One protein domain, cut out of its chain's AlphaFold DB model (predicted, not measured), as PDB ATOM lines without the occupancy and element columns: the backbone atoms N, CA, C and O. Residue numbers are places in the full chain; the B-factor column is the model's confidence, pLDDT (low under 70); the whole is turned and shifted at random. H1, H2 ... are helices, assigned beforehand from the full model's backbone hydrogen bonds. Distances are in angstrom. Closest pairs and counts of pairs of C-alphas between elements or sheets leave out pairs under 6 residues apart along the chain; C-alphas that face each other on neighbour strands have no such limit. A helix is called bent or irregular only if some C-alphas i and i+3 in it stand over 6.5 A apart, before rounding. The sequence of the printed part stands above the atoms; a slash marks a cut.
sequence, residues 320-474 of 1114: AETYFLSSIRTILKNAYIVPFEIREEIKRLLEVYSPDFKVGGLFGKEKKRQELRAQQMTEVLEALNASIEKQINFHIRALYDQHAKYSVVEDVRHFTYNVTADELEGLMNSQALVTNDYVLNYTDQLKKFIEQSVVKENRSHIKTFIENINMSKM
ATOM      1  N   ALA A 320     281.646 206.523 233.832       84.06
ATOM      2  CA  ALA A 320     281.597 206.224 235.259       84.06
ATOM      3  C   ALA A 320     282.545 205.074 235.638       84.06
ATOM      4  O   ALA A 320     283.325 205.188 236.587       84.06
ATOM      5  N   GLU A 321     282.533 203.975 234.873       87.75
ATOM      6  CA  GLU A 321     283.423 202.835 235.116       87.75
ATOM      7  C   GLU A 321     284.897 203.243 234.994       87.75
ATOM      8  O   GLU A 321     285.730 202.877 235.832       87.75
ATOM      9  N   THR A 322     285.220 204.056 233.985       88.94
ATOM     10  CA  THR A 322     286.575 204.581 233.777       88.94
ATOM     11  C   THR A 322     287.025 205.443 234.954       88.94
ATOM     12  O   THR A 322     288.138 205.255 235.459       88.94
ATOM     13  N   TYR A 323     286.160 206.342 235.430       89.56
ATOM     14  CA  TYR A 323     286.424 207.193 236.587       89.56
ATOM     15  C   TYR A 323     286.727 206.365 237.846       89.56
ATOM     16  O   TYR A 323     287.813 206.511 238.422       89.56
ATOM     17  N   PHE A 324     285.849 205.430 238.228       90.12
ATOM     18  CA  PHE A 324     286.052 204.605 239.426       90.12
ATOM     19  C   PHE A 324     287.305 203.730 239.323       90.12
ATOM     20  O   PHE A 324     288.122 203.707 240.245       90.12
ATOM     21  N   LEU A 325     287.526 203.057 238.188       91.50
ATOM     22  CA  LEU A 325     288.720 202.228 238.000       91.50
ATOM     23  C   LEU A 325     290.012 203.052 238.038       91.50
ATOM     24  O   LEU A 325     291.028 202.576 238.549       91.50
ATOM     25  N   SER A 326     290.010 204.268 237.486       91.19
ATOM     26  CA  SER A 326     291.178 205.157 237.532       91.19
ATOM     27  C   SER A 326     291.479 205.635 238.958       91.19
ATOM     28  O   SER A 326     292.640 205.628 239.382       91.19
ATOM     29  N   SER A 327     290.436 205.942 239.730       91.62
ATOM     30  CA  SER A 327     290.533 206.366 241.128       91.62
ATOM     31  C   SER A 327     291.049 205.234 242.021       91.62
ATOM     32  O   SER A 327     292.028 205.418 242.742       91.62
ATOM     33  N   ILE A 328     290.503 204.020 241.881       93.12
ATOM     34  CA  ILE A 328     290.961 202.830 242.622       93.12
ATOM     35  C   ILE A 328     292.420 202.499 242.297       93.12
ATOM     36  O   ILE A 328     293.215 202.234 243.198       93.12
ATOM     37  N   ARG A 329     292.827 202.569 241.024       92.69
ATOM     38  CA  ARG A 329     294.241 202.374 240.650       92.69
ATOM     39  C   ARG A 329     295.156 203.424 241.278       92.69
ATOM     40  O   ARG A 329     296.287 203.102 241.627       92.69
ATOM     41  N   THR A 330     294.681 204.658 241.425       92.75
ATOM     42  CA  THR A 330     295.437 205.734 242.077       92.75
ATOM     43  C   THR A 330     295.600 205.468 243.574       92.75
ATOM     44  O   THR A 330     296.716 205.580 244.081       92.75
ATOM     45  N   ILE A 331     294.533 205.027 244.253       91.44
ATOM     46  CA  ILE A 331     294.576 204.576 245.655       91.44
ATOM     47  C   ILE A 331     295.621 203.466 245.817       91.44
ATOM     48  O   ILE A 331     296.555 203.598 246.605       91.44
ATOM     49  N   LEU A 332     295.529 202.414 245.002       91.75
ATOM     50  CA  LEU A 332     296.441 201.267 245.048       91.75
ATOM     51  C   LEU A 332     297.902 201.650 244.783       91.75
ATOM     52  O   LEU A 332     298.807 201.181 245.473       91.75
ATOM     53  N   LYS A 333     298.148 202.544 243.819       88.19
ATOM     54  CA  LYS A 333     299.495 203.040 243.507       88.19
ATOM     55  C   LYS A 333     300.129 203.757 244.701       88.19
ATOM     56  O   LYS A 333     301.336 203.620 244.915       88.19
ATOM     57  N   ASN A 334     299.323 204.504 245.454       88.38
ATOM     58  CA  ASN A 334     299.765 205.294 246.602       88.38
ATOM     59  C   ASN A 334     299.792 204.492 247.917       88.38
ATOM     60  O   ASN A 334     300.421 204.933 248.875       88.38
ATOM     61  N   ALA A 335     299.165 203.312 247.961       88.69
ATOM     62  CA  ALA A 335     299.091 202.467 249.149       88.69
ATOM     63  C   ALA A 335     300.461 201.880 249.539       88.69
ATOM     64  O   ALA A 335     301.101 201.138 248.777       88.69
ATOM     65  N   TYR A 336     300.902 202.152 250.772       87.12
ATOM     66  CA  TYR A 336     302.118 201.564 251.341       87.12
ATOM     67  C   TYR A 336     301.794 200.286 252.127       87.12
ATOM     68  O   TYR A 336     301.824 200.256 253.352       87.12
ATOM     69  N   ILE A 337     301.452 199.220 251.393       86.31
ATOM     70  CA  ILE A 337     300.895 197.970 251.949       86.31
ATOM     71  C   ILE A 337     301.901 197.200 252.821       86.31
ATOM     72  O   ILE A 337     301.518 196.648 253.850       86.31
ATOM     73  N   VAL A 338     303.181 197.156 252.422       88.25
ATOM     74  CA  VAL A 338     304.232 196.353 253.082       88.25
ATOM     75  C   VAL A 338     305.347 197.257 253.643       88.25
ATOM     76  O   VAL A 338     306.415 197.380 253.022       88.25
ATOM     77  N   PRO A 339     305.108 197.917 254.793       83.94
ATOM     78  CA  PRO A 339     306.114 198.655 255.546       83.94
ATOM     79  C   PRO A 339     307.223 197.751 256.090       83.94
ATOM     80  O   PRO A 339     307.143 196.523 256.018       83.94
ATOM     81  N   PHE A 340     308.286 198.368 256.614       82.19
ATOM     82  CA  PHE A 340     309.481 197.667 257.092       82.19
ATOM     83  C   PHE A 340     309.151 196.585 258.129       82.19
ATOM     84  O   PHE A 340     309.655 195.472 258.028       82.19
ATOM     85  N   GLU A 341     308.259 196.877 259.071       80.12
ATOM     86  CA  GLU A 341     307.857 195.958 260.135       80.12
ATOM     87  C   GLU A 341     307.183 194.710 259.555       80.12
ATOM     88  O   GLU A 341     307.598 193.591 259.845       80.12
ATOM     89  N   ILE A 342     306.212 194.896 258.654       88.19
ATOM     90  CA  ILE A 342     305.514 193.792 257.978       88.19
ATOM     91  C   ILE A 342     306.484 193.003 257.096       88.19
ATOM     92  O   ILE A 342     306.402 191.780 257.018       88.19
ATOM     93  N   ARG A 343     307.445 193.675 256.458       87.88
ATOM     94  CA  ARG A 343     308.488 193.017 255.663       87.88
ATOM     95  C   ARG A 343     309.376 192.109 256.516       87.88
ATOM     96  O   ARG A 343     309.730 191.024 256.056       87.88
ATOM     97  N   GLU A 344     309.721 192.524 257.732       85.94
ATOM     98  CA  GLU A 344     310.487 191.695 258.669       85.94
ATOM     99  C   GLU A 344     309.660 190.505 259.186       85.94
ATOM    100  O   GLU A 344     310.197 189.400 259.280       85.94
ATOM    101  N   GLU A 345     308.355 190.675 259.431       88.00
ATOM    102  CA  GLU A 345     307.466 189.543 259.755       88.00
ATOM    103  C   GLU A 345     307.349 188.554 258.588       88.00
ATOM    104  O   GLU A 345     307.483 187.343 258.766       88.00
ATOM    105  N   ILE A 346     307.192 189.056 257.359       90.56
ATOM    106  CA  ILE A 346     307.181 188.226 256.147       90.56
ATOM    107  C   ILE A 346     308.508 187.477 255.999       90.56
ATOM    108  O   ILE A 346     308.518 186.296 255.656       90.56
ATOM    109  N   LYS A 347     309.642 188.123 256.286       88.75
ATOM    110  CA  LYS A 347     310.952 187.466 256.267       88.75
ATOM    111  C   LYS A 347     311.013 186.310 257.267       88.75
ATOM    112  O   LYS A 347     311.420 185.217 256.876       88.75
ATOM    113  N   ARG A 348     310.563 186.517 258.512       87.25
ATOM    114  CA  ARG A 348     310.475 185.449 259.526       87.25
ATOM    115  C   ARG A 348     309.586 184.300 259.061       87.25
ATOM    116  O   ARG A 348     309.981 183.140 259.171       87.25
ATOM    117  N   LEU A 349     308.427 184.607 258.484       89.44
ATOM    118  CA  LEU A 349     307.524 183.606 257.922       89.44
ATOM    119  C   LEU A 349     308.223 182.774 256.833       89.44
ATOM    120  O   LEU A 349     308.246 181.545 256.918       89.44
ATOM    121  N   LEU A 350     308.866 183.422 255.859       88.56
ATOM    122  CA  LEU A 350     309.596 182.745 254.782       88.56
ATOM    123  C   LEU A 350     310.743 181.869 255.319       88.56
ATOM    124  O   LEU A 350     310.959 180.766 254.814       88.56
ATOM    125  N   GLU A 351     311.450 182.310 256.367       86.38
ATOM    126  CA  GLU A 351     312.499 181.522 257.034       86.38
ATOM    127  C   GLU A 351     311.947 180.225 257.638       86.38
ATOM    128  O   GLU A 351     312.554 179.170 257.460       86.38
ATOM    129  N   VAL A 352     310.774 180.258 258.280       85.44
ATOM    130  CA  VAL A 352     310.128 179.061 258.867       85.44
ATOM    131  C   VAL A 352     309.615 178.088 257.787       85.44
ATOM    132  O   VAL A 352     309.509 176.869 258.009       85.44
ATOM    133  N   TYR A 353     309.300 178.599 256.598       82.69
ATOM    134  CA  TYR A 353     308.896 177.799 255.438       82.69
ATOM    135  C   TYR A 353     310.085 177.256 254.624       82.69
ATOM    136  O   TYR A 353     309.899 176.323 253.840       82.69
ATOM    137  N   SER A 354     311.307 177.745 254.865       82.00
ATOM    138  CA  SER A 354     312.522 177.310 254.167       82.00
ATOM    139  C   SER A 354     312.917 175.851 254.481       82.00
ATOM    140  O   SER A 354     312.813 175.418 255.636       82.00
ATOM    141  N   PRO A 355     313.443 175.084 253.499       71.62
ATOM    142  CA  PRO A 355     313.910 173.707 253.706       71.62
ATOM    143  C   PRO A 355     315.016 173.559 254.765       71.62
ATOM    144  O   PRO A 355     315.100 172.522 255.426       71.62
ATOM    145  N   ASP A 356     315.842 174.593 254.956       71.31
ATOM    146  CA  ASP A 356     317.005 174.575 255.858       71.31
ATOM    147  C   ASP A 356     316.668 174.945 257.318       71.31
ATOM    148  O   ASP A 356     317.543 174.943 258.194       71.31
ATOM    149  N   PHE A 357     315.397 175.235 257.618       77.00
ATOM    150  CA  PHE A 357     314.965 175.698 258.935       77.00
ATOM    151  C   PHE A 357     315.018 174.597 260.010       77.00
ATOM    152  O   PHE A 357     314.317 173.576 259.960       77.00
ATOM    153  N   LYS A 358     315.833 174.814 261.052       74.19
ATOM    154  CA  LYS A 358     316.024 173.869 262.165       74.19
ATOM    155  C   LYS A 358     315.248 174.299 263.408       74.19
ATOM    156  O   LYS A 358     315.615 175.250 264.086       74.19
ATOM    157  N   VAL A 359     314.237 173.515 263.781       72.38
ATOM    158  CA  VAL A 359     313.485 173.706 265.034       72.38
ATOM    159  C   VAL A 359     314.281 173.153 266.226       72.38
ATOM    160  O   VAL A 359     314.671 171.980 266.230       72.38
ATOM    161  N   GLY A 360     314.519 173.973 267.254       65.25
ATOM    162  CA  GLY A 360     315.247 173.580 268.470       65.25
ATOM    163  C   GLY A 360     314.469 172.617 269.392       65.25
ATOM    164  O   GLY A 360     313.291 172.845 269.697       65.25
ATOM    165  N   GLY A 361     315.142 171.558 269.872       64.81
ATOM    166  CA  GLY A 361     314.618 170.559 270.828       64.81
ATOM    167  C   GLY A 361     314.874 169.090 270.433       64.81
ATOM    168  O   GLY A 361     315.231 168.801 269.291       64.81
ATOM    169  N   LEU A 362     314.704 168.148 271.379       55.50
ATOM    170  CA  LEU A 362     314.997 166.709 271.196       55.50
ATOM    171  C   LEU A 362     313.792 165.851 270.727       55.50
ATOM    172  O   LEU A 362     314.021 164.786 270.164       55.50
ATOM    173  N   PHE A 363     312.537 166.312 270.866       62.69
ATOM    174  CA  PHE A 363     311.314 165.566 270.489       62.69
ATOM    175  C   PHE A 363     310.247 166.472 269.831       62.69
ATOM    176  O   PHE A 363     310.229 167.674 270.081       62.69
ATOM    177  N   GLY A 364     309.358 165.911 268.994       73.81
ATOM    178  CA  GLY A 364     308.168 166.610 268.461       73.81
ATOM    179  C   GLY A 364     308.408 167.665 267.366       73.81
ATOM    180  O   GLY A 364     307.578 168.552 267.185       73.81
ATOM    181  N   LYS A 365     309.531 167.587 266.638       73.69
ATOM    182  CA  LYS A 365     310.000 168.640 265.712       73.69
ATOM    183  C   LYS A 365     309.001 169.035 264.618       73.69
ATOM    184  O   LYS A 365     308.902 170.219 264.328       73.69
ATOM    185  N   GLU A 366     308.264 168.082 264.044       75.00
ATOM    186  CA  GLU A 366     307.314 168.366 262.956       75.00
ATOM    187  C   GLU A 366     306.084 169.134 263.452       75.00
ATOM    188  O   GLU A 366     305.729 170.168 262.897       75.00
ATOM    189  N   LYS A 367     305.502 168.692 264.573       80.12
ATOM    190  CA  LYS A 367     304.368 169.369 265.212       80.12
ATOM    191  C   LYS A 367     304.741 170.788 265.653       80.12
ATOM    192  O   LYS A 367     304.017 171.733 265.372       80.12
ATOM    193  N   LYS A 368     305.923 170.946 266.254       80.25
ATOM    194  CA  LYS A 368     306.450 172.249 266.684       80.25
ATOM    195  C   LYS A 368     306.758 173.179 265.501       80.25
ATOM    196  O   LYS A 368     306.642 174.391 265.635       80.25
ATOM    197  N   ARG A 369     307.131 172.626 264.338       80.94
ATOM    198  CA  ARG A 369     307.287 173.389 263.088       80.94
ATOM    199  C   ARG A 369     305.937 173.882 262.573       80.94
ATOM    200  O   ARG A 369     305.836 175.041 262.200       80.94
ATOM    201  N   GLN A 370     304.917 173.024 262.569       82.00
ATOM    202  CA  GLN A 370     303.562 173.392 262.145       82.00
ATOM    203  C   GLN A 370     302.936 174.450 263.060       82.00
ATOM    204  O   GLN A 370     302.378 175.417 262.559       82.00
ATOM    205  N   GLU A 371     303.089 174.316 264.381       84.94
ATOM    206  CA  GLU A 371     302.640 175.323 265.354       84.94
ATOM    207  C   GLU A 371     303.321 176.680 265.114       84.94
ATOM    208  O   GLU A 371     302.648 177.706 265.081       84.94
ATOM    209  N   LEU A 372     304.637 176.688 264.860       85.31
ATOM    210  CA  LEU A 372     305.377 177.918 264.565       85.31
ATOM    211  C   LEU A 372     304.962 178.548 263.225       85.31
ATOM    212  O   LEU A 372     304.861 179.766 263.135       85.31
ATOM    213  N   ARG A 373     304.689 177.734 262.193       86.81
ATOM    214  CA  ARG A 373     304.154 178.212 260.903       86.81
ATOM    215  C   ARG A 373     302.784 178.850 261.069       86.81
ATOM    216  O   ARG A 373     302.577 179.947 260.571       86.81
ATOM    217  N   ALA A 374     301.881 178.190 261.792       86.44
ATOM    218  CA  ALA A 374     300.541 178.710 262.049       86.44
ATOM    219  C   ALA A 374     300.591 180.032 262.828       86.44
ATOM    220  O   ALA A 374     299.891 180.980 262.478       86.44
ATOM    221  N   GLN A 375     301.462 180.118 263.839       88.31
ATOM    222  CA  GLN A 375     301.661 181.343 264.608       88.31
ATOM    223  C   GLN A 375     302.177 182.489 263.723       88.31
ATOM    224  O   GLN A 375     301.551 183.541 263.669       88.31
ATOM    225  N   GLN A 376     303.272 182.274 262.986       88.25
ATOM    226  CA  GLN A 376     303.864 183.303 262.119       88.25
ATOM    227  C   GLN A 376     302.927 183.712 260.976       88.25
ATOM    228  O   GLN A 376     302.869 184.881 260.613       88.25
ATOM    229  N   MET A 377     302.163 182.767 260.419       91.00
ATOM    230  CA  MET A 377     301.157 183.063 259.398       91.00
ATOM    231  C   MET A 377     300.061 183.972 259.959       91.00
ATOM    232  O   MET A 377     299.665 184.924 259.299       91.00
ATOM    233  N   THR A 378     299.603 183.707 261.186       91.00
ATOM    234  CA  THR A 378     298.592 184.539 261.857       91.00
ATOM    235  C   THR A 378     299.125 185.949 262.105       91.00
ATOM    236  O   THR A 378     298.463 186.912 261.737       91.00
ATOM    237  N   GLU A 379     300.346 186.078 262.635       88.75
ATOM    238  CA  GLU A 379     300.992 187.376 262.894       88.75
ATOM    239  C   GLU A 379     301.155 188.203 261.603       88.75
ATOM    240  O   GLU A 379     300.830 189.393 261.577       88.75
ATOM    241  N   VAL A 380     301.585 187.572 260.500       91.81
ATOM    242  CA  VAL A 380     301.700 188.237 259.190       91.81
ATOM    243  C   VAL A 380     300.333 188.621 258.629       91.81
ATOM    244  O   VAL A 380     300.186 189.737 258.139       91.81
ATOM    245  N   LEU A 381     299.337 187.734 258.694       91.94
ATOM    246  CA  LEU A 381     297.984 188.005 258.198       91.94
ATOM    247  C   LEU A 381     297.316 189.153 258.952       91.94
ATOM    248  O   LEU A 381     296.726 190.026 258.320       91.94
ATOM    249  N   GLU A 382     297.420 189.174 260.279       89.44
ATOM    250  CA  GLU A 382     296.876 190.252 261.107       89.44
ATOM    251  C   GLU A 382     297.524 191.593 260.754       89.44
ATOM    252  O   GLU A 382     296.820 192.570 260.491       89.44
ATOM    253  N   ALA A 383     298.858 191.640 260.674       87.25
ATOM    254  CA  ALA A 383     299.575 192.868 260.339       87.25
ATOM    255  C   ALA A 383     299.288 193.335 258.900       87.25
ATOM    256  O   ALA A 383     299.056 194.523 258.660       87.25
ATOM    257  N   LEU A 384     299.270 192.407 257.937       91.44
ATOM    258  CA  LEU A 384     299.022 192.697 256.527       91.44
ATOM    259  C   LEU A 384     297.586 193.167 256.288       91.44
ATOM    260  O   LEU A 384     297.395 194.190 255.636       91.44
ATOM    261  N   ASN A 385     296.584 192.477 256.834       92.81
ATOM    262  CA  ASN A 385     295.183 192.860 256.656       92.81
ATOM    263  C   ASN A 385     294.849 194.161 257.393       92.81
ATOM    264  O   ASN A 385     294.103 194.977 256.860       92.81
ATOM    265  N   ALA A 386     295.473 194.439 258.544       86.06
ATOM    266  CA  ALA A 386     295.375 195.757 259.176       86.06
ATOM    267  C   ALA A 386     295.956 196.873 258.285       86.06
ATOM    268  O   ALA A 386     295.393 197.966 258.198       86.06
ATOM    269  N   SER A 387     297.063 196.594 257.589       88.25
ATOM    270  CA  SER A 387     297.645 197.518 256.610       88.25
ATOM    271  C   SER A 387     296.733 197.718 255.393       88.25
ATOM    272  O   SER A 387     296.511 198.853 254.982       88.25
ATOM    273  N   ILE A 388     296.143 196.648 254.850       91.44
ATOM    274  CA  ILE A 388     295.193 196.706 253.723       91.44
ATOM    275  C   ILE A 388     293.929 197.480 254.099       91.44
ATOM    276  O   ILE A 388     293.491 198.332 253.326       91.44
ATOM    277  N   GLU A 389     293.374 197.245 255.286       88.31
ATOM    278  CA  GLU A 389     292.200 197.973 255.764       88.31
ATOM    279  C   GLU A 389     292.459 199.485 255.765       88.31
ATOM    280  O   GLU A 389     291.678 200.258 255.209       88.31
ATOM    281  N   LYS A 390     293.616 199.891 256.303       84.44
ATOM    282  CA  LYS A 390     294.028 201.293 256.416       84.44
ATOM    283  C   LYS A 390     294.412 201.929 255.077       84.44
ATOM    284  O   LYS A 390     294.086 203.083 254.838       84.44
ATOM    285  N   GLN A 391     295.163 201.217 254.237       86.25
ATOM    286  CA  GLN A 391     295.780 201.770 253.022       86.25
ATOM    287  C   GLN A 391     294.927 201.578 251.760       86.25
ATOM    288  O   GLN A 391     295.213 202.208 250.743       86.25
ATOM    289  N   ILE A 392     293.921 200.699 251.788       92.25
ATOM    290  CA  ILE A 392     293.109 200.345 250.617       92.25
ATOM    291  C   ILE A 392     291.619 200.415 250.942       92.25
ATOM    292  O   ILE A 392     290.938 201.281 250.391       92.25
ATOM    293  N   ASN A 393     291.108 199.525 251.804       89.81
ATOM    294  CA  ASN A 393     289.659 199.353 251.983       89.81
ATOM    295  C   ASN A 393     288.997 200.670 252.394       89.81
ATOM    296  O   ASN A 393     288.012 201.077 251.784       89.81
ATOM    297  N   PHE A 394     289.597 201.384 253.347       82.38
ATOM    298  CA  PHE A 394     289.133 202.693 253.796       82.38
ATOM    299  C   PHE A 394     288.970 203.706 252.650       82.38
ATOM    300  O   PHE A 394     287.902 204.294 252.481       82.38
ATOM    301  N   HIS A 395     290.005 203.883 251.825       87.12
ATOM    302  CA  HIS A 395     289.983 204.856 250.733       87.12
ATOM    303  C   HIS A 395     289.008 204.469 249.617       87.12
ATOM    304  O   HIS A 395     288.428 205.344 248.979       87.12
ATOM    305  N   ILE A 396     288.805 203.168 249.390       89.56
ATOM    306  CA  ILE A 396     287.814 202.683 248.424       89.56
ATOM    307  C   ILE A 396     286.394 202.929 248.943       89.56
ATOM    308  O   ILE A 396     285.571 203.443 248.189       89.56
ATOM    309  N   ARG A 397     286.103 202.647 250.223       84.94
ATOM    310  CA  ARG A 397     284.800 202.987 250.826       84.94
ATOM    311  C   ARG A 397     284.537 204.494 250.740       84.94
ATOM    312  O   ARG A 397     283.489 204.896 250.253       84.94
ATOM    313  N   ALA A 398     285.534 205.322 251.070       80.38
ATOM    314  CA  ALA A 398     285.434 206.780 250.965       80.38
ATOM    315  C   ALA A 398     285.160 207.276 249.530       80.38
ATOM    316  O   ALA A 398     284.402 208.227 249.348       80.38
ATOM    317  N   LEU A 399     285.739 206.628 248.510       86.12
ATOM    318  CA  LEU A 399     285.464 206.931 247.102       86.12
ATOM    319  C   LEU A 399     283.995 206.663 246.739       86.12
ATOM    320  O   LEU A 399     283.390 207.463 246.032       86.12
ATOM    321  N   TYR A 400     283.417 205.555 247.202       85.19
ATOM    322  CA  TYR A 400     282.001 205.265 246.965       85.19
ATOM    323  C   TYR A 400     281.075 206.176 247.775       85.19
ATOM    324  O   TYR A 400     280.071 206.644 247.237       85.19
ATOM    325  N   ASP A 401     281.438 206.492 249.019       76.06
ATOM    326  CA  ASP A 401     280.698 207.430 249.871       76.06
ATOM    327  C   ASP A 401     280.631 208.834 249.257       76.06
ATOM    328  O   ASP A 401     279.593 209.488 249.316       76.06
ATOM    329  N   GLN A 402     281.701 209.300 248.603       77.75
ATOM    330  CA  GLN A 402     281.713 210.602 247.922       77.75
ATOM    331  C   GLN A 402     280.577 210.735 246.890       77.75
ATOM    332  O   GLN A 402     280.026 211.825 246.704       77.75
ATOM    333  N   HIS A 403     280.209 209.625 246.249       80.19
ATOM    334  CA  HIS A 403     279.218 209.560 245.172       80.19
ATOM    335  C   HIS A 403     277.884 208.943 245.613       80.19
ATOM    336  O   HIS A 403     276.976 208.766 244.801       80.19
ATOM    337  N   ALA A 404     277.731 208.671 246.912       73.44
ATOM    338  CA  ALA A 404     276.546 208.090 247.543       73.44
ATOM    339  C   ALA A 404     275.231 208.813 247.206       73.44
ATOM    340  O   ALA A 404     274.179 208.182 247.131       73.44
ATOM    341  N   LYS A 405     275.285 210.127 246.962       74.44
ATOM    342  CA  LYS A 405     274.131 210.966 246.593       74.44
ATOM    343  C   LYS A 405     273.426 210.533 245.296       74.44
ATOM    344  O   LYS A 405     272.242 210.823 245.118       74.44
ATOM    345  N   TYR A 406     274.121 209.802 244.420       74.75
ATOM    346  CA  TYR A 406     273.590 209.333 243.137       74.75
ATOM    347  C   TYR A 406     273.050 207.896 243.170       74.75
ATOM    348  O   TYR A 406     272.286 207.528 242.277       74.75
ATOM    349  N   SER A 407     273.418 207.084 244.172       68.81
ATOM    350  CA  SER A 407     273.081 205.655 244.229       68.81
ATOM    351  C   SER A 407     272.829 205.149 245.657       68.81
ATOM    352  O   SER A 407     273.613 205.387 246.578       68.81
ATOM    353  N   VAL A 408     271.742 204.393 245.824       58.75
ATOM    354  CA  VAL A 408     271.191 203.937 247.116       58.75
ATOM    355  C   VAL A 408     271.622 202.495 247.451       58.75
ATOM    356  O   VAL A 408     270.818 201.668 247.863       58.75
ATOM    357  N   VAL A 409     272.887 202.129 247.211       62.53
ATOM    358  CA  VAL A 409     273.356 200.742 247.428       62.53
ATOM    359  C   VAL A 409     274.247 200.634 248.666       62.53
ATOM    360  O   VAL A 409     275.405 201.053 248.632       62.53
ATOM    361  N   GLU A 410     273.732 200.011 249.734       59.53
ATOM    362  CA  GLU A 410     274.481 199.732 250.977       59.53
ATOM    363  C   GLU A 410     275.677 198.775 250.744       59.53
ATOM    364  O   GLU A 410     276.743 198.964 251.331       59.53
ATOM    365  N   ASP A 411     275.560 197.790 249.841       61.38
ATOM    366  CA  ASP A 411     276.576 196.736 249.629       61.38
ATOM    367  C   ASP A 411     277.921 197.246 249.082       61.38
ATOM    368  O   ASP A 411     278.974 196.658 249.335       61.38
ATOM    369  N   VAL A 412     277.919 198.344 248.322       65.50
ATOM    370  CA  VAL A 412     279.145 198.891 247.713       65.50
ATOM    371  C   VAL A 412     279.941 199.736 248.721       65.50
ATOM    372  O   VAL A 412     281.168 199.806 248.641       65.50
ATOM    373  N   ARG A 413     279.264 200.309 249.727       64.31
ATOM    374  CA  ARG A 413     279.875 201.155 250.772       64.31
ATOM    375  C   ARG A 413     280.613 200.355 251.853       64.31
ATOM    376  O   ARG A 413     281.437 200.903 252.575       64.31
ATOM    377  N   HIS A 414     280.405 199.039 251.907       73.62
ATOM    378  CA  HIS A 414     281.046 198.129 252.866       73.62
ATOM    379  C   HIS A 414     282.201 197.305 252.267       73.62
ATOM    380  O   HIS A 414     282.618 196.298 252.851       73.62
ATOM    381  N   PHE A 415     282.744 197.718 251.113       85.06
ATOM    382  CA  PHE A 415     283.815 196.990 250.422       85.06
ATOM    383  C   PHE A 415     284.973 196.632 251.365       85.06
ATOM    384  O   PHE A 415     285.526 197.495 252.049       85.06
ATOM    385  N   THR A 416     285.354 195.357 251.398       86.88
ATOM    386  CA  THR A 416     286.440 194.866 252.249       86.88
ATOM    387  C   THR A 416     287.204 193.776 251.519       86.88
ATOM    388  O   THR A 416     286.620 192.757 251.160       86.88
ATOM    389  N   TYR A 417     288.510 193.967 251.365       92.06
ATOM    390  CA  TYR A 417     289.428 192.947 250.878       92.06
ATOM    391  C   TYR A 417     290.368 192.510 252.003       92.06
ATOM    392  O   TYR A 417     290.936 193.350 252.702       92.06
ATOM    393  N   ASN A 418     290.543 191.198 252.159       92.88
ATOM    394  CA  ASN A 418     291.500 190.595 253.082       92.88
ATOM    395  C   ASN A 418     292.278 189.504 252.349       92.88
ATOM    396  O   ASN A 418     291.691 188.694 251.636       92.88
ATOM    397  N   VAL A 419     293.585 189.455 252.579       93.25
ATOM    398  CA  VAL A 419     294.445 188.368 252.117       93.25
ATOM    399  C   VAL A 419     294.240 187.155 253.016       93.25
ATOM    400  O   VAL A 419     294.138 187.277 254.241       93.25
ATOM    401  N   THR A 420     294.193 185.978 252.406       93.81
ATOM    402  CA  THR A 420     294.032 184.688 253.083       93.81
ATOM    403  C   THR A 420     295.358 183.930 253.199       93.81
ATOM    404  O   THR A 420     296.333 184.216 252.502       93.81
ATOM    405  N   ALA A 421     295.405 182.934 254.091       89.56
ATOM    406  CA  ALA A 421     296.595 182.099 254.280       89.56
ATOM    407  C   ALA A 421     297.004 181.360 252.990       89.56
ATOM    408  O   ALA A 421     298.189 181.309 252.666       89.56
ATOM    409  N   ASP A 422     296.024 180.849 252.237       90.00
ATOM    410  CA  ASP A 422     296.253 180.102 250.995       90.00
ATOM    411  C   ASP A 422     296.853 180.988 249.892       90.00
ATOM    412  O   ASP A 422     297.714 180.544 249.132       90.00
ATOM    413  N   GLU A 423     296.444 182.258 249.816       91.06
ATOM    414  CA  GLU A 423     296.989 183.225 248.855       91.06
ATOM    415  C   GLU A 423     298.435 183.609 249.186       91.06
ATOM    416  O   GLU A 423     299.281 183.658 248.291       91.06
ATOM    417  N   LEU A 424     298.748 183.829 250.470       90.00
ATOM    418  CA  LEU A 424     300.119 184.086 250.923       90.00
ATOM    419  C   LEU A 424     301.032 182.887 250.663       90.00
ATOM    420  O   LEU A 424     302.137 183.063 250.139       90.00
ATOM    421  N   GLU A 425     300.590 181.678 251.018       88.12
ATOM    422  CA  GLU A 425     301.365 180.449 250.826       88.12
ATOM    423  C   GLU A 425     301.543 180.118 249.337       88.12
ATOM    424  O   GLU A 425     302.642 179.750 248.917       88.12
ATOM    425  N   GLY A 426     300.514 180.337 248.513       85.62
ATOM    426  CA  GLY A 426     300.550 180.101 247.067       85.62
ATOM    427  C   GLY A 426     301.566 180.957 246.300       85.62
ATOM    428  O   GLY A 426     302.001 180.568 245.216       85.62
ATOM    429  N   LEU A 427     301.984 182.094 246.865       88.31
ATOM    430  CA  LEU A 427     303.023 182.965 246.305       88.31
ATOM    431  C   LEU A 427     304.448 182.559 246.728       88.31
ATOM    432  O   LEU A 427     305.426 183.108 246.217       88.31
ATOM    433  N   MET A 428     304.602 181.631 247.680       88.19
ATOM    434  CA  MET A 428     305.914 181.233 248.198       88.19
ATOM    435  C   MET A 428     306.606 180.233 247.266       88.19
ATOM    436  O   MET A 428     306.013 179.264 246.794       88.19
ATOM    437  N   ASN A 429     307.914 180.397 247.071       78.75
ATOM    438  CA  ASN A 429     308.744 179.388 246.423       78.75
ATOM    439  C   ASN A 429     309.361 178.443 247.467       78.75
ATOM    440  O   ASN A 429     310.268 178.818 248.211       78.75
ATOM    441  N   SER A 430     308.910 177.188 247.473       62.00
ATOM    442  CA  SER A 430     309.341 176.146 248.417       62.00
ATOM    443  C   SER A 430     310.807 175.702 248.276       62.00
ATOM    444  O   SER A 430     311.292 174.948 249.120       62.00
ATOM    445  N   GLN A 431     311.529 176.157 247.243       60.53
ATOM    446  CA  GLN A 431     312.927 175.785 246.966       60.53
ATOM    447  C   GLN A 431     313.933 176.943 247.115       60.53
ATOM    448  O   GLN A 431     315.120 176.755 246.846       60.53
ATOM    449  N   ALA A 432     313.498 178.140 247.521       64.50
ATOM    450  CA  ALA A 432     314.369 179.311 247.610       64.50
ATOM    451  C   ALA A 432     315.091 179.427 248.971       64.50
ATOM    452  O   ALA A 432     314.492 179.268 250.037       64.50
ATOM    453  N   LEU A 433     316.385 179.768 248.936       72.06
ATOM    454  CA  LEU A 433     317.115 180.281 250.101       72.06
ATOM    455  C   LEU A 433     316.591 181.683 250.438       72.06
ATOM    456  O   LEU A 433     316.519 182.546 249.559       72.06
ATOM    457  N   VAL A 434     316.245 181.921 251.707       78.62
ATOM    458  CA  VAL A 434     315.687 183.207 252.151       78.62
ATOM    459  C   VAL A 434     316.796 184.255 252.204       78.62
ATOM    460  O   VAL A 434     317.548 184.367 253.168       78.62
ATOM    461  N   THR A 435     316.922 185.000 251.110       82.06
ATOM    462  CA  THR A 435     317.815 186.155 250.966       82.06
ATOM    463  C   THR A 435     317.000 187.446 251.013       82.06
ATOM    464  O   THR A 435     315.796 187.428 250.760       82.06
ATOM    465  N   ASN A 436     317.640 188.584 251.295       79.31
ATOM    466  CA  ASN A 436     316.946 189.878 251.258       79.31
ATOM    467  C   ASN A 436     316.321 190.156 249.871       79.31
ATOM    468  O   ASN A 436     315.215 190.685 249.803       79.31
ATOM    469  N   ASP A 437     316.971 189.725 248.782       81.94
ATOM    470  CA  ASP A 437     316.444 189.848 247.415       81.94
ATOM    471  C   ASP A 437     315.207 188.966 247.181       81.94
ATOM    472  O   ASP A 437     314.284 189.356 246.467       81.94
ATOM    473  N   TYR A 438     315.156 187.780 247.797       85.94
ATOM    474  CA  TYR A 438     313.974 186.918 247.740       85.94
ATOM    475  C   TYR A 438     312.787 187.534 248.491       85.94
ATOM    476  O   TYR A 438     311.683 187.554 247.953       85.94
ATOM    477  N   VAL A 439     313.020 188.095 249.685       86.00
ATOM    478  CA  VAL A 439     311.979 188.798 250.455       86.00
ATOM    479  C   VAL A 439     311.425 189.973 249.649       86.00
ATOM    480  O   VAL A 439     310.212 190.091 249.523       86.00
ATOM    481  N   LEU A 440     312.291 190.795 249.044       85.12
ATOM    482  CA  LEU A 440     311.873 191.918 248.195       85.12
ATOM    483  C   LEU A 440     311.010 191.453 247.014       85.12
ATOM    484  O   LEU A 440     309.894 191.942 246.845       85.12
ATOM    485  N   ASN A 441     311.481 190.456 246.258       86.94
ATOM    486  CA  ASN A 441     310.739 189.908 245.121       86.94
ATOM    487  C   ASN A 441     309.384 189.315 245.531       86.94
ATOM    488  O   ASN A 441     308.394 189.523 244.832       86.94
ATOM    489  N   TYR A 442     309.323 188.597 246.657       90.88
ATOM    490  CA  TYR A 442     308.069 188.064 247.187       90.88
ATOM    491  C   TYR A 442     307.112 189.192 247.581       90.88
ATOM    492  O   TYR A 442     305.949 189.174 247.187       90.88
ATOM    493  N   THR A 443     307.595 190.218 248.291       90.19
ATOM    494  CA  THR A 443     306.754 191.361 248.678       90.19
ATOM    495  C   THR A 443     306.243 192.156 247.475       90.19
ATOM    496  O   THR A 443     305.099 192.606 247.494       90.19
ATOM    497  N   ASP A 444     307.029 192.272 246.401       88.38
ATOM    498  CA  ASP A 444     306.593 192.903 245.149       88.38
ATOM    499  C   ASP A 444     305.536 192.063 244.416       88.38
ATOM    500  O   ASP A 444     304.587 192.611 243.848       88.38
ATOM    501  N   GLN A 445     305.671 190.733 244.427       91.00
ATOM    502  CA  GLN A 445     304.665 189.822 243.872       91.00
ATOM    503  C   GLN A 445     303.365 189.866 244.674       91.00
ATOM    504  O   GLN A 445     302.294 189.977 244.079       91.00
ATOM    505  N   LEU A 446     303.458 189.858 246.004       92.25
ATOM    506  CA  LEU A 446     302.321 190.004 246.909       92.25
ATOM    507  C   LEU A 446     301.600 191.335 246.681       92.25
ATOM    508  O   LEU A 446     300.380 191.350 246.538       92.25
ATOM    509  N   LYS A 447     302.341 192.444 246.555       91.50
ATOM    510  CA  LYS A 447     301.757 193.752 246.233       91.50
ATOM    511  C   LYS A 447     300.978 193.707 244.915       91.50
ATOM    512  O   LYS A 447     299.816 194.099 244.883       91.50
ATOM    513  N   LYS A 448     301.584 193.185 243.843       91.56
ATOM    514  CA  LYS A 448     300.920 193.058 242.533       91.56
ATOM    515  C   LYS A 448     299.687 192.159 242.583       91.56
ATOM    516  O   LYS A 448     298.705 192.450 241.907       91.56
ATOM    517  N   PHE A 449     299.741 191.076 243.355       93.81
ATOM    518  CA  PHE A 449     298.603 190.184 243.555       93.81
ATOM    519  C   PHE A 449     297.434 190.929 244.210       93.81
ATOM    520  O   PHE A 449     296.337 190.928 243.659       93.81
ATOM    521  N   ILE A 450     297.690 191.645 245.311       93.06
ATOM    522  CA  ILE A 450     296.679 192.451 246.011       93.06
ATOM    523  C   ILE A 450     296.073 193.497 245.065       93.06
ATOM    524  O   ILE A 450     294.853 193.597 244.962       93.06
ATOM    525  N   GLU A 451     296.899 194.234 244.312       92.75
ATOM    526  CA  GLU A 451     296.424 195.229 243.338       92.75
ATOM    527  C   GLU A 451     295.473 194.619 242.295       92.75
ATOM    528  O   GLU A 451     294.435 195.201 241.970       92.75
ATOM    529  N   GLN A 452     295.804 193.437 241.768       93.00
ATOM    530  CA  GLN A 452     294.982 192.750 240.768       93.00
ATOM    531  C   GLN A 452     293.675 192.215 241.358       93.00
ATOM    532  O   GLN A 452     292.627 192.357 240.721       93.00
ATOM    533  N   SER A 453     293.725 191.630 242.554       93.00
ATOM    534  CA  SER A 453     292.554 191.088 243.247       93.00
ATOM    535  C   SER A 453     291.562 192.192 243.612       93.00
ATOM    536  O   SER A 453     290.388 192.092 243.253       93.00
ATOM    537  N   VAL A 454     292.042 193.305 244.179       93.56
ATOM    538  CA  VAL A 454     291.198 194.455 244.543       93.56
ATOM    539  C   VAL A 454     290.516 195.057 243.313       93.56
ATOM    540  O   VAL A 454     289.308 195.300 243.334       93.56
ATOM    541  N   VAL A 455     291.243 195.259 242.206       93.38
ATOM    542  CA  VAL A 455     290.642 195.767 240.956       93.38
ATOM    543  C   VAL A 455     289.609 194.789 240.397       93.38
ATOM    544  O   VAL A 455     288.573 195.217 239.887       93.38
ATOM    545  N   LYS A 456     289.878 193.480 240.463       92.25
ATOM    546  CA  LYS A 456     288.972 192.446 239.955       92.25
ATOM    547  C   LYS A 456     287.657 192.418 240.734       92.25
ATOM    548  O   LYS A 456     286.609 192.382 240.097       92.25
ATOM    549  N   GLU A 457     287.711 192.455 242.062       89.88
ATOM    550  CA  GLU A 457     286.515 192.484 242.914       89.88
ATOM    551  C   GLU A 457     285.727 193.784 242.735       89.88
ATOM    552  O   GLU A 457     284.510 193.754 242.569       89.88
ATOM    553  N   ASN A 458     286.402 194.934 242.646       90.94
ATOM    554  CA  ASN A 458     285.714 196.214 242.478       90.94
ATOM    555  C   ASN A 458     284.946 196.332 241.154       90.94
ATOM    556  O   ASN A 458     283.980 197.081 241.092       90.94
ATOM    557  N   ARG A 459     285.289 195.580 240.099       89.56
ATOM    558  CA  ARG A 459     284.524 195.624 238.837       89.56
ATOM    559  C   ARG A 459     283.050 195.260 239.014       89.56
ATOM    560  O   ARG A 459     282.204 195.907 238.402       89.56
ATOM    561  N   SER A 460     282.724 194.261 239.840       86.31
ATOM    562  CA  SER A 460     281.319 193.943 240.128       86.31
ATOM    563  C   SER A 460     280.655 195.044 240.948       86.31
ATOM    564  O   SER A 460     279.539 195.429 240.626       86.31
ATOM    565  N   HIS A 461     281.361 195.609 241.929       85.62
ATOM    566  CA  HIS A 461     280.842 196.700 242.758       85.62
ATOM    567  C   HIS A 461     280.570 197.979 241.955       85.62
ATOM    568  O   HIS A 461     279.507 198.574 242.103       85.62
ATOM    569  N   ILE A 462     281.477 198.370 241.052       87.88
ATOM    570  CA  ILE A 462     281.292 199.504 240.132       87.88
ATOM    571  C   ILE A 462     280.063 199.278 239.255       87.88
ATOM    572  O   ILE A 462     279.240 200.176 239.106       87.88
ATOM    573  N   LYS A 463     279.909 198.071 238.700       85.44
ATOM    574  CA  LYS A 463     278.750 197.742 237.871       85.44
ATOM    575  C   LYS A 463     277.444 197.857 238.663       85.44
ATOM    576  O   LYS A 463     276.526 198.528 238.203       85.44
ATOM    577  N   THR A 464     277.382 197.268 239.857       83.50
ATOM    578  CA  THR A 464     276.213 197.365 240.742       83.50
ATOM    579  C   THR A 464     275.921 198.810 241.142       83.50
ATOM    580  O   THR A 464     274.760 199.200 241.181       83.50
ATOM    581  N   PHE A 465     276.947 199.625 241.396       83.56
ATOM    582  CA  PHE A 465     276.778 201.050 241.684       83.56
ATOM    583  C   PHE A 465     276.131 201.784 240.502       83.56
ATOM    584  O   PHE A 465     275.113 202.448 240.677       83.56
ATOM    585  N   ILE A 466     276.671 201.609 239.290       81.44
ATOM    586  CA  ILE A 466     276.186 202.269 238.067       81.44
ATOM    587  C   ILE A 466     274.746 201.859 237.731       81.44
ATOM    588  O   ILE A 466     273.939 202.713 237.377       81.44
ATOM    589  N   GLU A 467     274.405 200.573 237.855       79.00
ATOM    590  CA  GLU A 467     273.050 200.062 237.585       79.00
ATOM    591  C   GLU A 467     271.988 200.646 238.531       79.00
ATOM    592  O   GLU A 467     270.812 200.689 238.177       79.00
ATOM    593  N   ASN A 468     272.400 201.126 239.706       75.50
ATOM    594  CA  ASN A 468     271.531 201.729 240.714       75.50
ATOM    595  C   ASN A 468     271.705 203.252 240.816       75.50
ATOM    596  O   ASN A 468     271.316 203.845 241.825       75.50
ATOM    597  N   ILE A 469     272.317 203.896 239.818       75.56
ATOM    598  CA  ILE A 469     272.291 205.356 239.714       75.56
ATOM    599  C   ILE A 469     270.868 205.773 239.359       75.56
ATOM    600  O   ILE A 469     270.303 205.322 238.360       75.56
ATOM    601  N   ASN A 470     270.278 206.652 240.167       66.69
ATOM    602  CA  ASN A 470     268.958 207.171 239.850       66.69
ATOM    603  C   ASN A 470     269.060 208.230 238.739       66.69
ATOM    604  O   ASN A 470     269.368 209.391 238.999       66.69
ATOM    605  N   MET A 471     268.774 207.830 237.500       58.28
ATOM    606  CA  MET A 471     268.806 208.717 236.329       58.28
ATOM    607  C   MET A 471     267.814 209.888 236.422       58.28
ATOM    608  O   MET A 471     268.052 210.909 235.786       58.28
ATOM    609  N   SER A 472     266.735 209.792 237.219       53.03
ATOM    610  CA  SER A 472     265.801 210.919 237.405       53.03
ATOM    611  C   SER A 472     266.411 212.075 238.206       53.03
ATOM    612  O   SER A 472     265.947 213.203 238.102       53.03
ATOM    613  N   LYS A 473     267.485 211.800 238.955       52.78
ATOM    614  CA  LYS A 473     268.282 212.774 239.708       52.78
ATOM    615  C   LYS A 473     269.428 213.394 238.892       52.78
ATOM    616  O   LYS A 473     270.155 214.234 239.414       52.78
ATOM    617  N   MET A 474     269.626 212.957 237.645       56.41
ATOM    618  CA  MET A 474     270.679 213.441 236.749       56.41
ATOM    619  C   MET A 474     270.068 214.227 235.590       56.41
ATOM    620  O   MET A 474     269.807 213.679 234.519       56.41
TER     621      MET A 474
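Overview. This is residues 320 to 474 of the 1114 residues of an uncharacterized protein of Macrococcus brunensis (UniProt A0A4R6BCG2). You are looking at a long rod of helices, in which bent H3 and long H6 run lengthwise, near each other at the H3b end and spread apart along H3a. H1 packs on H3b and H6, H2 folds back with H3a as a hairpin and also meets H6, and residues 361 to 367 stick out. The 155 printed residues hold six named helices, H1 to H6, and no named strand: all helix. The whole is loose, radius of gyration of the C-alphas 19.6 A, spanning 74 by 28 by 22 A.

Along the chain. Find C-alpha 320 at (281.597, 206.224, 235.259); H1 runs from there to 334, 21.4 A. H2 is residues 340 to 353, 19.9 A. H3, residues 365 to 402, is one helix by its hydrogen bonds but bent, C-alphas 391 and 394 being 6.8 A apart: H3a, 365 to 391, measures 38.2 A, and H3b, 394 to 402, 12.3 A. H4 is 410 to 413 and H5 is 421 to 426. H6, 436 to 467, runs 47.1 A to (273.050, 200.062, 237.585), with a kink of 25 degrees near residue 460; it is neither bent nor irregular, but only just, C-alphas 457 and 460 being 6.1 A apart.

Arrangement. Look at H6 with residues 451 to 466: it touches H1, closest C-alphas Leu 332 and Glu 451 at 6.3 A, a shallow tilt of 23 degrees, opposite ways. H1 touches H3b with residues 327 to 331 alone, C-alphas of Ile 328 and Ile 396 at 6.6 A. H2 and H3a touch, Leu 349 to Gln 376 at 5.6 A between C-alphas, 26 degrees. H6 touches H2 with residues 439 to 443 alone, C-alphas of Lys 347 and Val 439 at 6.1 A, only just about perpendicular at 71 degrees. H4 touches H3b, C-alphas of Arg 397 and Arg 413 at 5.3 A, and H6, C-alphas of Val 412 and His 461 at 5.7 A. H5 is close to but not clearly touching H3a, C-alphas of Met 377 and Ala 421 at 6.9 A. H3a and H6 are apart. Every O i to N i+4 pair is within hydrogen-bond range in H1, H2, H3a, H3b and H5; in H6 26 of 28 are, and H4 is too short for one.

Size, cuts and confidence. The C-alphas farthest apart, of Leu 362 and Ser 472, are 74.3 A apart. The printed part has no cut; the link from H2 to H3 is long. Confidence is under 70 at residues 360 to 363, 407 to 413, 430 to 432 and 470 to 474.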